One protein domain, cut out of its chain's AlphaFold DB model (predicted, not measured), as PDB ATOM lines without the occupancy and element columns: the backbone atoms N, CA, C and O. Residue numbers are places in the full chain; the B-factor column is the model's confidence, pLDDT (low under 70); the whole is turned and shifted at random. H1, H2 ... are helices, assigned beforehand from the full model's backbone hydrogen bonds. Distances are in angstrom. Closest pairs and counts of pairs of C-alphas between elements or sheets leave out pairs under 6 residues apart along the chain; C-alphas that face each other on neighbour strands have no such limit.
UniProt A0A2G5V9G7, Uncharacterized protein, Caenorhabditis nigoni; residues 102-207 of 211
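This is residues 102 to 207 of the 211 residues of an uncharacterized protein of Caenorhabditis nigoni (UniProt A0A2G5V9G7). One long helix, H6, runs along an elongated domain, and the helical hairpin H4 and H5 stands off its first part at a large angle. Toward the other end lie H1, which is apart from H6, and a long unnamed stretch, residues 129 to 150, that goes out to that end and folds back to H4; the short helices H2 and H3 come between H1 and this stretch along the chain. The printed part has 106 residues with six named helices, H1 to H6 in that order, and no named strand; the class is all helix. It is only just compact, close to loose, with a radius of gyration of the C-alphas of 15.2 A and spans of 49 by 25 by 21 A.

H6, the longest helix, covers residues 184 to 205 and measures 31.8 A, from C-alpha 184 at (-34.912, -23.379, 44.503) to C-alpha 205 at (-27.234, -1.456, 22.735). H5 covers residues 167 to 178 and H4 residues 151 to 162, each 16.5 A long. H3, residues 125 to 128, is 5.1 A long, and H2, residues 117 to 120, is 5.2 A long. H1 covers residues 102 to 115 and is 20.2 A long, beginning at C-alpha 102 at (-26.851, -5.747, 7.025).

H6 touches H4 with residues 189 to 193 alone, and H4 touches it with residues 151 to 155 alone; the closest C-alphas, those of Pro 151 and Lys 190, are 5.5 A apart, and the lines are about perpendicular at 84 degrees. H5 touches H6 with residues 174 to 178 alone, closest at the C-alphas of Trp 177 and Leu 186, 6.3 A; the tilt of 72 degrees is only just about perpendicular. H4 and H5 form a helical hairpin and touch, closest at the C-alphas of Val 156 and Ala 170, 5.8 A, at a steep tilt of 45 degrees, opposite ways. The helix packing is mostly crossed: no pair among H4, H5 and H6 is at a shallow tilt. H4 is the hub, touching three helices; the third is H3, closest at the C-alphas of Ile 127 and Trp 158, 6.2 A. H2 is close to H6 but not clearly touching, at 7.2 A between the C-alphas of Leu 118 and Arg 195. H1 touches no helix and is only just apart from H6, with a closest distance of 8.4 A. In H1, H4, H5 and H6 every O i to N i+4 pair is within hydrogen-bond range; H2 and H3 are too short for such a pair, and their O i to N i+3 pairs within range are 1 of 1 and 0 of 1.

The two C-alphas farthest apart, those of Ala 103 and Glu 179, are 49.7 A apart, while the first and last printed C-alphas are 11.3 A apart. The printed part has no cut. The link from H3 to H4 is long, with 22 residues, and the other links are tight. Residues 179 to 184 stand free. The mean pLDDT of the printed part is 87.4; residue 122 and residues 180 to 182 are under 70.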
ATOM      1  N   LEU A 102     -25.736  -5.033   6.407       86.44
ATOM      2  CA  LEU A 102     -26.851  -5.747   7.025       86.44
ATOM      3  C   LEU A 102     -26.547  -7.237   7.247       86.44
ATOM      4  O   LEU A 102     -26.825  -7.784   8.315       86.44
ATOM      5  N   ALA A 103     -25.955  -7.905   6.257       88.31
ATOM      6  CA  ALA A 103     -25.557  -9.305   6.358       88.31
ATOM      7  C   ALA A 103     -24.423  -9.508   7.378       88.31
ATOM      8  O   ALA A 103     -24.404 -10.531   8.069       88.31
ATOM      9  N   GLN A 104     -23.517  -8.536   7.519       90.75
ATOM     10  CA  GLN A 104     -22.482  -8.548   8.553       90.75
ATOM     11  C   GLN A 104     -23.088  -8.384   9.952       90.75
ATOM     12  O   GLN A 104     -22.806  -9.199  10.832       90.75
ATOM     13  N   LYS A 105     -23.983  -7.403  10.143       90.62
ATOM     14  CA  LYS A 105     -24.715  -7.193  11.405       90.62
ATOM     15  C   LYS A 105     -25.511  -8.431  11.808       90.62
ATOM     16  O   LYS A 105     -25.432  -8.877  12.951       90.62
ATOM     17  N   ARG A 106     -26.200  -9.065  10.853       91.19
ATOM     18  CA  ARG A 106     -26.949 -10.301  11.110       91.19
ATOM     19  C   ARG A 106     -26.042 -11.456  11.527       91.19
ATOM     20  O   ARG A 106     -26.392 -12.199  12.438       91.19
ATOM     21  N   ARG A 107     -24.876 -11.614  10.892       91.50
ATOM     22  CA  ARG A 107     -23.901 -12.645  11.283       91.50
ATOM     23  C   ARG A 107     -23.324 -12.401  12.672       91.50
ATOM     24  O   ARG A 107     -23.239 -13.348  13.446       91.50
ATOM     25  N   ALA A 108     -22.993 -11.156  13.005       92.19
ATOM     26  CA  ALA A 108     -22.543 -10.795  14.347       92.19
ATOM     27  C   ALA A 108     -23.620 -11.110  15.401       92.19
ATOM     28  O   ALA A 108     -23.325 -11.716  16.426       92.19
ATOM     29  N   ALA A 109     -24.885 -10.799  15.107       92.94
ATOM     30  CA  ALA A 109     -26.012 -11.123  15.975       92.94
ATOM     31  C   ALA A 109     -26.208 -12.639  16.166       92.94
ATOM     32  O   ALA A 109     -26.484 -13.099  17.273       92.94
ATOM     33  N   GLN A 110     -26.036 -13.430  15.102       92.25
ATOM     34  CA  GLN A 110     -26.088 -14.893  15.179       92.25
ATOM     35  C   GLN A 110     -24.945 -15.467  16.023       92.25
ATOM     36  O   GLN A 110     -25.198 -16.346  16.844       92.25
ATOM     37  N   ALA A 111     -23.724 -14.950  15.862       92.38
ATOM     38  CA  ALA A 111     -22.574 -15.343  16.676       92.38
ATOM     39  C   ALA A 111     -22.804 -15.021  18.162       92.38
ATOM     40  O   ALA A 111     -22.681 -15.906  19.003       92.38
ATOM     41  N   HIS A 112     -23.274 -13.806  18.470       92.94
ATOM     42  CA  HIS A 112     -23.624 -13.398  19.835       92.94
ATOM     43  C   HIS A 112     -24.631 -14.359  20.487       92.94
ATOM     44  O   HIS A 112     -24.442 -14.810  21.618       92.94
ATOM     45  N   CYS A 113     -25.685 -14.738  19.757       90.56
ATOM     46  CA  CYS A 113     -26.684 -15.678  20.267       90.56
ATOM     47  C   CYS A 113     -26.128 -17.100  20.450       90.56
ATOM     48  O   CYS A 113     -26.557 -17.802  21.362       90.56
ATOM     49  N   ALA A 114     -25.193 -17.538  19.602       89.56
ATOM     50  CA  ALA A 114     -24.560 -18.851  19.723       89.56
ATOM     51  C   ALA A 114     -23.652 -18.951  20.963       89.56
ATOM     52  O   ALA A 114     -23.565 -20.012  21.597       89.56
ATOM     53  N   ASP A 115     -23.017 -17.844  21.345       88.81
ATOM     54  CA  ASP A 115     -22.145 -17.780  22.516       88.81
ATOM     55  C   ASP A 115     -22.941 -17.684  23.823       88.81
ATOM     56  O   ASP A 115     -22.585 -18.330  24.819       88.81
ATOM     57  N   SER A 116     -24.064 -16.959  23.812       88.06
ATOM     58  CA  SER A 116     -24.891 -16.736  24.998       88.06
ATOM     59  C   SER A 116     -25.501 -18.036  25.545       88.06
ATOM     60  O   SER A 116     -26.231 -18.775  24.881       88.06
ATOM     61  N   SER A 117     -25.219 -18.307  26.825       86.12
ATOM     62  CA  SER A 117     -25.756 -19.468  27.555       86.12
ATOM     63  C   SER A 117     -27.286 -19.492  27.607       86.12
ATOM     64  O   SER A 117     -27.874 -20.570  27.669       86.12
ATOM     65  N   LEU A 118     -27.934 -18.328  27.497       86.38
ATOM     66  CA  LEU A 118     -29.388 -18.192  27.531       86.38
ATOM     67  C   LEU A 118     -30.078 -18.944  26.378       86.38
ATOM     68  O   LEU A 118     -31.169 -19.478  26.562       86.38
ATOM     69  N   TYR A 119     -29.430 -19.038  25.213       84.62
ATOM     70  CA  TYR A 119     -29.956 -19.739  24.034       84.62
ATOM     71  C   TYR A 119     -29.706 -21.249  24.061       84.62
ATOM     72  O   TYR A 119     -30.305 -21.986  23.279       84.62
ATOM     73  N   LYS A 120     -28.843 -21.722  24.967       83.19
ATOM     74  CA  LYS A 120     -28.523 -23.145  25.139       83.19
ATOM     75  C   LYS A 120     -29.500 -23.847  26.084       83.19
ATOM     76  O   LYS A 120     -29.484 -25.070  26.164       83.19
ATOM     77  N   GLU A 121     -30.364 -23.100  26.778       78.44
ATOM     78  CA  GLU A 121     -31.349 -23.644  27.714       78.44
ATOM     79  C   GLU A 121     -32.636 -24.087  26.977       78.44
ATOM     80  O   GLU A 121     -33.474 -23.250  26.614       78.44
ATOM     81  N   PRO A 122     -32.864 -25.404  26.774       66.06
ATOM     82  CA  PRO A 122     -33.952 -25.901  25.926       66.06
ATOM     83  C   PRO A 122     -35.341 -25.548  26.472       66.06
ATOM     84  O   PRO A 122     -36.289 -25.380  25.707       66.06
ATOM     85  N   GLY A 123     -35.466 -25.382  27.792       70.56
ATOM     86  CA  GLY A 123     -36.728 -25.015  28.428       70.56
ATOM     87  C   GLY A 123     -37.193 -23.597  28.106       70.56
ATOM     88  O   GLY A 123     -38.398 -23.350  28.067       70.56
ATOM     89  N   LEU A 124     -36.273 -22.667  27.847       75.88
ATOM     90  CA  LEU A 124     -36.599 -21.252  27.662       75.88
ATOM     91  C   LEU A 124     -36.796 -20.863  26.201       75.88
ATOM     92  O   LEU A 124     -37.468 -19.867  25.939       75.88
ATOM     93  N   ALA A 125     -36.307 -21.658  25.246       77.06
ATOM     94  CA  ALA A 125     -36.381 -21.349  23.816       77.06
ATOM     95  C   ALA A 125     -37.797 -20.955  23.342       77.06
ATOM     96  O   ALA A 125     -37.972 -20.038  22.538       77.06
ATOM     97  N   CYS A 126     -38.832 -21.598  23.895       75.00
ATOM     98  CA  CYS A 126     -40.235 -21.349  23.546       75.00
ATOM     99  C   CYS A 126     -40.780 -19.970  23.971       75.00
ATOM    100  O   CYS A 126     -41.801 -19.524  23.437       75.00
ATOM    101  N   ILE A 127     -40.132 -19.304  24.930       83.94
ATOM    102  CA  ILE A 127     -40.534 -17.994  25.466       83.94
ATOM    103  C   ILE A 127     -39.468 -16.912  25.266       83.94
ATOM    104  O   ILE A 127     -39.810 -15.733  25.279       83.94
ATOM    105  N   LEU A 128     -38.213 -17.298  25.031       88.31
ATOM    106  CA  LEU A 128     -37.061 -16.409  24.897       88.31
ATOM    107  C   LEU A 128     -37.190 -15.468  23.691       88.31
ATOM    108  O   LEU A 128     -37.111 -14.252  23.844       88.31
ATOM    109  N   ASN A 129     -37.555 -16.023  22.531       87.75
ATOM    110  CA  ASN A 129     -37.746 -15.303  21.260       87.75
ATOM    111  C   ASN A 129     -38.825 -14.202  21.299       87.75
ATOM    112  O   ASN A 129     -39.054 -13.512  20.305       87.75
ATOM    113  N   ARG A 130     -39.563 -14.083  22.409       90.12
ATOM    114  CA  ARG A 130     -40.525 -13.004  22.633       90.12
ATOM    115  C   ARG A 130     -39.858 -11.721  23.132       90.12
ATOM    116  O   ARG A 130     -40.439 -10.651  22.964       90.12
ATOM    117  N   TYR A 131     -38.698 -11.852  23.768       93.25
ATOM    118  CA  TYR A 131     -38.007 -10.785  24.489       93.25
ATOM    119  C   TYR A 131     -36.610 -10.505  23.932       93.25
ATOM    120  O   TYR A 131     -36.098  -9.405  24.112       93.25
ATOM    121  N   THR A 132     -35.998 -11.473  23.258       94.31
ATOM    122  CA  THR A 132     -34.655 -11.349  22.691       94.31
ATOM    123  C   THR A 132     -34.659 -11.687  21.203       94.31
ATOM    124  O   THR A 132     -35.639 -12.214  20.663       94.31
ATOM    125  N   PHE A 133     -33.556 -11.363  20.537       94.69
ATOM    126  CA  PHE A 133     -33.304 -11.652  19.136       94.69
ATOM    127  C   PHE A 133     -33.498 -13.141  18.840       94.69
ATOM    128  O   PHE A 133     -32.971 -14.001  19.540       94.69
ATOM    129  N   ASN A 134     -34.232 -13.448  17.775       92.38
ATOM    130  CA  ASN A 134     -34.417 -14.807  17.290       92.38
ATOM    131  C   ASN A 134     -33.542 -15.035  16.044       92.38
ATOM    132  O   ASN A 134     -33.879 -14.514  14.974       92.38
ATOM    133  N   PRO A 135     -32.488 -15.873  16.123       89.69
ATOM    134  CA  PRO A 135     -31.604 -16.171  14.990       89.69
ATOM    135  C   PRO A 135     -32.304 -16.753  13.756       89.69
ATOM    136  O   PRO A 135     -31.756 -16.693  12.654       89.69
ATOM    137  N   SER A 136     -33.507 -17.308  13.930       88.25
ATOM    138  CA  SER A 136     -34.304 -17.920  12.860       88.25
ATOM    139  C   SER A 136     -35.073 -16.899  12.017       88.25
ATOM    140  O   SER A 136     -35.587 -17.244  10.957       88.25
ATOM    141  N   LYS A 137     -35.196 -15.648  12.480       89.06
ATOM    142  CA  LYS A 137     -35.892 -14.585  11.749       89.06
ATOM    143  C   LYS A 137     -34.920 -13.800  10.862       89.06
ATOM    144  O   LYS A 137     -33.739 -13.648  11.169       89.06
ATOM    145  N   THR A 138     -35.427 -13.309   9.736       86.06
ATOM    146  CA  THR A 138     -34.656 -12.518   8.763       86.06
ATOM    147  C   THR A 138     -34.662 -11.022   9.058       86.06
ATOM    148  O   THR A 138     -33.737 -10.334   8.638       86.06
ATOM    149  N   GLU A 139     -35.670 -10.535   9.782       89.88
ATOM    150  CA  GLU A 139     -35.820  -9.133  10.181       89.88
ATOM    151  C   GLU A 139     -34.626  -8.654  11.024       89.88
ATOM    152  O   GLU A 139     -34.129  -9.388  11.886       89.88
ATOM    153  N   TYR A 140     -34.166  -7.428  10.757       90.69
ATOM    154  CA  TYR A 140     -33.086  -6.777  11.491       90.69
ATOM    155  C   TYR A 140     -33.210  -5.241  11.392       90.69
ATOM    156  O   TYR A 140     -33.247  -4.733  10.268       90.69
ATOM    157  N   PRO A 141     -33.209  -4.498  12.515       94.06
ATOM    158  CA  PRO A 141     -33.354  -4.996  13.889       94.06
ATOM    159  C   PRO A 141     -34.715  -5.678  14.099       94.06
ATOM    160  O   PRO A 141     -35.670  -5.406  13.379       94.06
ATOM    161  N   GLN A 142     -34.812  -6.599  15.061       95.06
ATOM    162  CA  GLN A 142     -36.070  -7.307  15.339       95.06
ATOM    163  C   GLN A 142     -36.927  -6.565  16.357       95.06
ATOM    164  O   GLN A 142     -36.463  -6.258  17.454       95.06
ATOM    165  N   LYS A 143     -38.215  -6.390  16.056       95.88
ATOM    166  CA  LYS A 143     -39.182  -5.906  17.046       95.88
ATOM    167  C   LYS A 143     -39.548  -7.014  18.031       95.88
ATOM    168  O   LYS A 143     -40.053  -8.073  17.642       95.88
ATOM    169  N   VAL A 144     -39.312  -6.769  19.316       95.12
ATOM    170  CA  VAL A 144     -39.581  -7.709  20.414       95.12
ATOM    171  C   VAL A 144     -40.381  -7.031  21.523       95.12
ATOM    172  O   VAL A 144     -40.522  -5.817  21.567       95.12
ATOM    173  N   HIS A 145     -40.939  -7.810  22.448       94.00
ATOM    174  CA  HIS A 145     -41.599  -7.234  23.616       94.00
ATOM    175  C   HIS A 145     -40.589  -6.922  24.718       94.00
ATOM    176  O   HIS A 145     -39.640  -7.673  24.930       94.00
ATOM    177  N   SER A 146     -40.868  -5.900  25.528       93.88
ATOM    178  CA  SER A 146     -40.138  -5.680  26.780       93.88
ATOM    179  C   SER A 146     -40.209  -6.906  27.701       93.88
ATOM    180  O   SER A 146     -41.258  -7.559  27.822       93.88
ATOM    181  N   ALA A 147     -39.088  -7.220  28.351       92.19
ATOM    182  CA  ALA A 147     -38.991  -8.302  29.315       92.19
ATOM    183  C   ALA A 147     -40.027  -8.133  30.447       92.19
ATOM    184  O   ALA A 147     -40.353  -7.013  30.854       92.19
ATOM    185  N   PRO A 148     -40.576  -9.230  31.001       90.81
ATOM    186  CA  PRO A 148     -41.585  -9.144  32.049       90.81
ATOM    187  C   PRO A 148     -41.122  -8.364  33.289       90.81
ATOM    188  O   PRO A 148     -39.967  -8.430  33.707       90.81
ATOM    189  N   LYS A 149     -42.054  -7.677  33.963       89.81
ATOM    190  CA  LYS A 149     -41.755  -7.020  35.248       89.81
ATOM    191  C   LYS A 149     -41.521  -8.025  36.385       89.81
ATOM    192  O   LYS A 149     -40.714  -7.760  37.271       89.81
ATOM    193  N   TYR A 150     -42.193  -9.177  36.341       90.44
ATOM    194  CA  TYR A 150     -42.185 -10.160  37.425       90.44
ATOM    195  C   TYR A 150     -41.897 -11.579  36.918       90.44
ATOM    196  O   TYR A 150     -42.457 -11.962  35.881       90.44
ATOM    197  N   PRO A 151     -41.124 -12.388  37.671       90.50
ATOM    198  CA  PRO A 151     -40.794 -13.772  37.312       90.50
ATOM    199  C   PRO A 151     -42.025 -14.655  37.074       90.50
ATOM    200  O   PRO A 151     -42.052 -15.443  36.134       90.50
ATOM    201  N   LYS A 152     -43.106 -14.435  37.837       91.38
ATOM    202  CA  LYS A 152     -44.382 -15.149  37.677       91.38
ATOM    203  C   LYS A 152     -44.909 -15.111  36.241       91.38
ATOM    204  O   LYS A 152     -45.387 -16.112  35.720       91.38
ATOM    205  N   LYS A 153     -44.820 -13.954  35.575       90.44
ATOM    206  CA  LYS A 153     -45.317 -13.787  34.201       90.44
ATOM    207  C   LYS A 153     -44.498 -14.612  33.205       90.44
ATOM    208  O   LYS A 153     -45.062 -15.124  32.241       90.44
ATOM    209  N   LEU A 154     -43.196 -14.748  33.458       89.62
ATOM    210  CA  LEU A 154     -42.298 -15.592  32.675       89.62
ATOM    211  C   LEU A 154     -42.644 -17.074  32.872       89.62
ATOM    212  O   LEU A 154     -42.878 -17.782  31.894       89.62
ATOM    213  N   TYR A 155     -42.798 -17.496  34.128       89.56
ATOM    214  CA  TYR A 155     -43.200 -18.855  34.485       89.56
ATOM    215  C   TYR A 155     -44.549 -19.250  33.872       89.56
ATOM    216  O   TYR A 155     -44.652 -20.279  33.216       89.56
ATOM    217  N   VAL A 156     -45.585 -18.415  34.002       89.50
ATOM    218  CA  VAL A 156     -46.913 -18.705  33.435       89.50
ATOM    219  C   VAL A 156     -46.850 -18.826  31.907       89.50
ATOM    220  O   VAL A 156     -47.506 -19.693  31.326       89.50
ATOM    221  N   ALA A 157     -46.053 -17.989  31.233       88.00
ATOM    222  CA  ALA A 157     -45.859 -18.093  29.788       88.00
ATOM    223  C   ALA A 157     -45.190 -19.421  29.401       88.00
ATOM    224  O   ALA A 157     -45.653 -20.089  28.474       88.00
ATOM    225  N   TRP A 158     -44.152 -19.819  30.139       89.06
ATOM    226  CA  TRP A 158     -43.471 -21.098  29.965       89.06
ATOM    227  C   TRP A 158     -44.404 -22.287  30.218       89.06
ATOM    228  O   TRP A 158     -44.505 -23.183  29.380       89.06
ATOM    229  N   PHE A 159     -45.141 -22.262  31.329       88.12
ATOM    230  CA  PHE A 159     -46.047 -23.324  31.761       88.12
ATOM    231  C   PHE A 159     -47.120 -23.598  30.707       88.12
ATOM    232  O   PHE A 159     -47.344 -24.740  30.309       88.12
ATOM    233  N   ARG A 160     -47.739 -22.538  30.174       86.12
ATOM    234  CA  ARG A 160     -48.743 -22.654  29.108       86.12
ATOM    235  C   ARG A 160     -48.183 -23.290  27.838       86.12
ATOM    236  O   ARG A 160     -48.905 -24.014  27.159       86.12
ATOM    237  N   LYS A 161     -46.933 -22.980  27.486       83.56
ATOM    238  CA  LYS A 161     -46.298 -23.474  26.259       83.56
ATOM    239  C   LYS A 161     -45.830 -24.921  26.389       83.56
ATOM    240  O   LYS A 161     -46.052 -25.689  25.458       83.56
ATOM    241  N   ASN A 162     -45.235 -25.287  27.523       82.62
ATOM    242  CA  ASN A 162     -44.609 -26.599  27.710       82.62
ATOM    243  C   ASN A 162     -45.567 -27.638  28.285       82.62
ATOM    244  O   ASN A 162     -45.639 -28.752  27.781       82.62
ATOM    245  N   LEU A 163     -46.335 -27.272  29.310       80.62
ATOM    246  CA  LEU A 163     -47.195 -28.217  30.022       80.62
ATOM    247  C   LEU A 163     -48.627 -28.233  29.484       80.62
ATOM    248  O   LEU A 163     -49.417 -29.084  29.881       80.62
ATOM    249  N   LYS A 164     -48.976 -27.293  28.590       74.88
ATOM    250  CA  LYS A 164     -50.332 -27.113  28.031       74.88
ATOM    251  C   LYS A 164     -51.433 -27.076  29.109       74.88
ATOM    252  O   LYS A 164     -52.594 -27.355  28.822       74.88
ATOM    253  N   GLY A 165     -51.070 -26.736  30.346       77.19
ATOM    254  CA  GLY A 165     -51.971 -26.712  31.492       77.19
ATOM    255  C   GLY A 165     -52.764 -25.410  31.597       77.19
ATOM    256  O   GLY A 165     -52.540 -24.448  30.851       77.19
ATOM    257  N   LYS A 166     -53.699 -25.367  32.550       86.00
ATOM    258  CA  LYS A 166     -54.485 -24.161  32.833       86.00
ATOM    259  C   LYS A 166     -53.629 -23.138  33.579       86.00
ATOM    260  O   LYS A 166     -52.776 -23.490  34.387       86.00
ATOM    261  N   VAL A 167     -53.903 -21.853  33.346       86.19
ATOM    262  CA  VAL A 167     -53.228 -20.749  34.057       86.19
ATOM    263  C   VAL A 167     -53.424 -20.860  35.571       86.19
ATOM    264  O   VAL A 167     -52.489 -20.603  36.317       86.19
ATOM    265  N   SER A 168     -54.589 -21.340  36.009       89.44
ATOM    266  CA  SER A 168     -54.892 -21.585  37.422       89.44
ATOM    267  C   SER A 168     -53.935 -22.576  38.090       89.44
ATOM    268  O   SER A 168     -53.606 -22.404  39.258       89.44
ATOM    269  N   ASP A 169     -53.467 -23.598  37.367       89.00
ATOM    270  CA  ASP A 169     -52.513 -24.568  37.915       89.00
ATOM    271  C   ASP A 169     -51.119 -23.948  38.060       89.00
ATOM    272  O   ASP A 169     -50.451 -24.163  39.069       89.00
ATOM    273  N   ALA A 170     -50.718 -23.108  37.100       88.50
ATOM    274  CA  ALA A 170     -49.491 -22.325  37.205       88.50
ATOM    275  C   ALA A 170     -49.554 -21.340  38.385       88.50
ATOM    276  O   ALA A 170     -48.602 -21.223  39.152       88.50
ATOM    277  N   ASP A 171     -50.676 -20.641  38.559       89.69
ATOM    278  CA  ASP A 171     -50.854 -19.695  39.659       89.69
ATOM    279  C   ASP A 171     -50.776 -20.381  41.025       89.69
ATOM    280  O   ASP A 171     -50.075 -19.875  41.904       89.69
ATOM    281  N   ARG A 172     -51.428 -21.542  41.174       89.44
ATOM    282  CA  ARG A 172     -51.372 -22.357  42.392       89.44
ATOM    283  C   ARG A 172     -49.939 -22.794  42.700       89.44
ATOM    284  O   ARG A 172     -49.446 -22.533  43.791       89.44
ATOM    285  N   GLN A 173     -49.236 -23.364  41.721       87.44
ATOM    286  CA  GLN A 173     -47.853 -23.812  41.906       87.44
ATOM    287  C   GLN A 173     -46.906 -22.651  42.255       87.44
ATOM    288  O   GLN A 173     -46.022 -22.795  43.094       87.44
ATOM    289  N   TRP A 174     -47.116 -21.471  41.662       88.94
ATOM    290  CA  TRP A 174     -46.350 -20.274  42.009       88.94
ATOM    291  C   TRP A 174     -46.607 -19.807  43.451       88.94
ATOM    292  O   TRP A 174     -45.682 -19.357  44.123       88.94
ATOM    293  N   GLN A 175     -47.851 -19.895  43.932       87.75
ATOM    294  CA  GLN A 175     -48.199 -19.573  45.322       87.75
ATOM    295  C   GLN A 175     -47.566 -20.561  46.305       87.75
ATOM    296  O   GLN A 175     -46.905 -20.126  47.241       87.75
ATOM    297  N   GLU A 176     -47.651 -21.864  46.029       84.38
ATOM    298  CA  GLU A 176     -46.993 -22.919  46.818       84.38
ATOM    299  C   GLU A 176     -45.461 -22.760  46.869       84.38
ATOM    300  O   GLU A 176     -44.792 -23.306  47.752       84.38
ATOM    301  N   TRP A 177     -44.870 -22.066  45.892       83.25
ATOM    302  CA  TRP A 177     -43.463 -21.675  45.924       83.25
ATOM    303  C   TRP A 177     -43.202 -20.412  46.736       83.25
ATOM    304  O   TRP A 177     -42.191 -20.338  47.423       83.25
ATOM    305  N   GLY A 178     -44.105 -19.434  46.681       77.44
ATOM    306  CA  GLY A 178     -44.009 -18.209  47.473       77.44
ATOM    307  C   GLY A 178     -44.182 -18.441  48.975       77.44
ATOM    308  O   GLY A 178     -43.500 -17.797  49.762       77.44
ATOM    309  N   GLU A 179     -45.045 -19.377  49.373       73.56
ATOM    310  CA  GLU A 179     -45.237 -19.761  50.781       73.56
ATOM    311  C   GLU A 179     -44.011 -20.475  51.368       73.56
ATOM    312  O   GLU A 179     -43.755 -20.406  52.567       73.56
ATOM    313  N   MET A 180     -43.220 -21.123  50.512       60.62
ATOM    314  CA  MET A 180     -41.959 -21.771  50.863       60.62
ATOM    315  C   MET A 180     -40.798 -20.980  50.260       60.62
ATOM    316  O   MET A 180     -40.098 -21.489  49.394       60.62
ATOM    317  N   GLU A 181     -40.628 -19.726  50.691       56.03
ATOM    318  CA  GLU A 181     -39.726 -18.699  50.128       56.03
ATOM    319  C   GLU A 181     -38.295 -19.176  49.775       56.03
ATOM    320  O   GLU A 181     -37.633 -18.592  48.914       56.03
ATOM    321  N   THR A 182     -37.832 -20.272  50.380       60.62
ATOM    322  CA  THR A 182     -36.556 -20.953  50.118       60.62
ATOM    323  C   THR A 182     -36.549 -21.893  48.909       60.62
ATOM    324  O   THR A 182     -35.516 -22.504  48.631       60.62
ATOM    325  N   LYS A 183     -37.657 -22.040  48.172       76.25
ATOM    326  CA  LYS A 183     -37.711 -22.967  47.040       76.25
ATOM    327  C   LYS A 183     -36.774 -22.544  45.920       76.25
ATOM    328  O   LYS A 183     -36.846 -21.430  45.389       76.25
ATOM    329  N   VAL A 184     -35.922 -23.494  45.552       79.12
ATOM    330  CA  VAL A 184     -34.912 -23.379  44.503       79.12
ATOM    331  C   VAL A 184     -35.562 -22.908  43.201       79.12
ATOM    332  O   VAL A 184     -35.058 -21.979  42.576       79.12
ATOM    333  N   GLU A 185     -36.754 -23.411  42.880       81.44
ATOM    334  CA  GLU A 185     -37.496 -23.077  41.664       81.44
ATOM    335  C   GLU A 185     -37.861 -21.584  41.576       81.44
ATOM    336  O   GLU A 185     -37.792 -20.972  40.508       81.44
ATOM    337  N   LEU A 186     -38.224 -20.944  42.694       82.94
ATOM    338  CA  LEU A 186     -38.549 -19.514  42.702       82.94
ATOM    339  C   LEU A 186     -37.299 -18.663  42.420       82.94
ATOM    340  O   LEU A 186     -37.362 -17.689  41.659       82.94
ATOM    341  N   ALA A 187     -36.172 -19.012  43.046       84.62
ATOM    342  CA  ALA A 187     -34.890 -18.331  42.860       84.62
ATOM    343  C   ALA A 187     -34.380 -18.483  41.420       84.62
ATOM    344  O   ALA A 187     -33.925 -17.522  40.798       84.62
ATOM    345  N   GLU A 188     -34.555 -19.670  40.866       85.50
ATOM    346  CA  GLU A 188     -34.287 -20.042  39.486       85.50
ATOM    347  C   GLU A 188     -35.049 -19.160  38.476       85.50
ATOM    348  O   GLU A 188     -34.446 -18.567  37.575       85.50
ATOM    349  N   TRP A 189     -36.358 -18.958  38.667       88.62
ATOM    350  CA  TRP A 189     -37.150 -18.061  37.813       88.62
ATOM    351  C   TRP A 189     -36.774 -16.582  37.967       88.62
ATOM    352  O   TRP A 189     -36.836 -15.828  36.990       88.62
ATOM    353  N   LYS A 190     -36.371 -16.149  39.170       89.56
ATOM    354  CA  LYS A 190     -35.834 -14.795  39.398       89.56
ATOM    355  C   LYS A 190     -34.537 -14.591  38.612       89.56
ATOM    356  O   LYS A 190     -34.428 -13.616  37.871       89.56
ATOM    357  N   LEU A 191     -33.594 -15.527  38.719       89.38
ATOM    358  CA  LEU A 191     -32.318 -15.473  38.006       89.38
ATOM    359  C   LEU A 191     -32.515 -15.489  36.486       89.38
ATOM    360  O   LEU A 191     -31.878 -14.717  35.770       89.38
ATOM    361  N   CYS A 192     -33.426 -16.329  35.992       88.62
ATOM    362  CA  CYS A 192     -33.771 -16.385  34.576       88.62
ATOM    363  C   CYS A 192     -34.283 -15.031  34.057       88.62
ATOM    364  O   CYS A 192     -33.829 -14.559  33.012       88.62
ATOM    365  N   LEU A 193     -35.171 -14.366  34.804       92.31
ATOM    366  CA  LEU A 193     -35.665 -13.048  34.410       92.31
ATOM    367  C   LEU A 193     -34.534 -12.018  34.299       92.31
ATOM    368  O   LEU A 193     -34.505 -11.247  33.340       92.31
ATOM    369  N   GLU A 194     -33.596 -12.020  35.243       93.19
ATOM    370  CA  GLU A 194     -32.446 -11.112  35.211       93.19
ATOM    371  C   GLU A 194     -31.513 -11.389  34.028       93.19
ATOM    372  O   GLU A 194     -31.040 -10.450  33.386       93.19
ATOM    373  N   ARG A 195     -31.305 -12.661  33.661       92.44
ATOM    374  CA  ARG A 195     -30.550 -13.024  32.449       92.44
ATOM    375  C   ARG A 195     -31.228 -12.502  31.183       92.44
ATOM    376  O   ARG A 195     -30.561 -11.894  30.355       92.44
ATOM    377  N   ILE A 196     -32.549 -12.667  31.061       93.62
ATOM    378  CA  ILE A 196     -33.315 -12.152  29.913       93.62
ATOM    379  C   ILE A 196     -33.236 -10.625  29.840       93.62
ATOM    380  O   ILE A 196     -33.059 -10.077  28.758       93.62
ATOM    381  N   ARG A 197     -33.348  -9.923  30.974       94.94
ATOM    382  CA  ARG A 197     -33.231  -8.456  31.020       94.94
ATOM    383  C   ARG A 197     -31.855  -7.974  30.595       94.94
ATOM    384  O   ARG A 197     -31.761  -7.011  29.839       94.94
ATOM    385  N   ARG A 198     -30.805  -8.637  31.082       94.75
ATOM    386  CA  ARG A 198     -29.424  -8.328  30.709       94.75
ATOM    387  C   ARG A 198     -29.219  -8.511  29.212       94.75
ATOM    388  O   ARG A 198     -28.808  -7.565  28.551       94.75
ATOM    389  N   GLU A 199     -29.595  -9.674  28.689       94.94
ATOM    390  CA  GLU A 199     -29.495  -9.981  27.263       94.94
ATOM    391  C   GLU A 199     -30.292  -8.972  26.424       94.94
ATOM    392  O   GLU A 199     -29.754  -8.385  25.495       94.94
ATOM    393  N   GLN A 200     -31.548  -8.684  26.783       95.62
ATOM    394  CA  GLN A 200     -32.362  -7.688  26.081       95.62
ATOM    395  C   GLN A 200     -31.706  -6.296  26.101       95.62
ATOM    396  O   GLN A 200     -31.693  -5.602  25.087       95.62
ATOM    397  N   SER A 201     -31.130  -5.876  27.230       96.19
ATOM    398  CA  SER A 201     -30.424  -4.594  27.323       96.19
ATOM    399  C   SER A 201     -29.175  -4.550  26.442       96.19
ATOM    400  O   SER A 201     -28.919  -3.536  25.796       96.19
ATOM    401  N   GLU A 202     -28.400  -5.630  26.397       95.69
ATOM    402  CA  GLU A 202     -27.220  -5.739  25.537       95.69
ATOM    403  C   GLU A 202     -27.609  -5.715  24.058       95.69
ATOM    404  O   GLU A 202     -27.056  -4.935  23.288       95.69
ATOM    405  N   GLN A 203     -28.628  -6.474  23.671       96.00
ATOM    406  CA  GLN A 203     -29.106  -6.528  22.291       96.00
ATOM    407  C   GLN A 203     -29.696  -5.199  21.804       96.00
ATOM    408  O   GLN A 203     -29.532  -4.858  20.632       96.00
ATOM    409  N   LEU A 204     -30.333  -4.422  22.689       96.38
ATOM    410  CA  LEU A 204     -30.740  -3.043  22.396       96.38
ATOM    411  C   LEU A 204     -29.527  -2.152  22.105       96.38
ATOM    412  O   LEU A 204     -29.524  -1.420  21.121       96.38
ATOM    413  N   LYS A 205     -28.474  -2.233  22.932       95.94
ATOM    414  CA  LYS A 205     -27.234  -1.456  22.735       95.94
ATOM    415  C   LYS A 205     -26.519  -1.829  21.438       95.94
ATOM    416  O   LYS A 205     -25.926  -0.966  20.802       95.94
ATOM    417  N   LEU A 206     -26.588  -3.101  21.047       94.00
ATOM    418  CA  LEU A 206     -26.015  -3.622  19.803       94.00
ATOM    419  C   LEU A 206     -26.887  -3.339  18.566       94.00
ATOM    420  O   LEU A 206     -26.489  -3.678  17.451       94.00
ATOM    421  N   GLY A 207     -28.077  -2.751  18.735       94.62
ATOM    422  CA  GLY A 207     -29.016  -2.510  17.637       94.62
ATOM    423  C   GLY A 207     -29.514  -3.801  16.981       94.62
ATOM    424  O   GLY A 207     -29.814  -3.809  15.790       94.62
TER     425      GLY A 207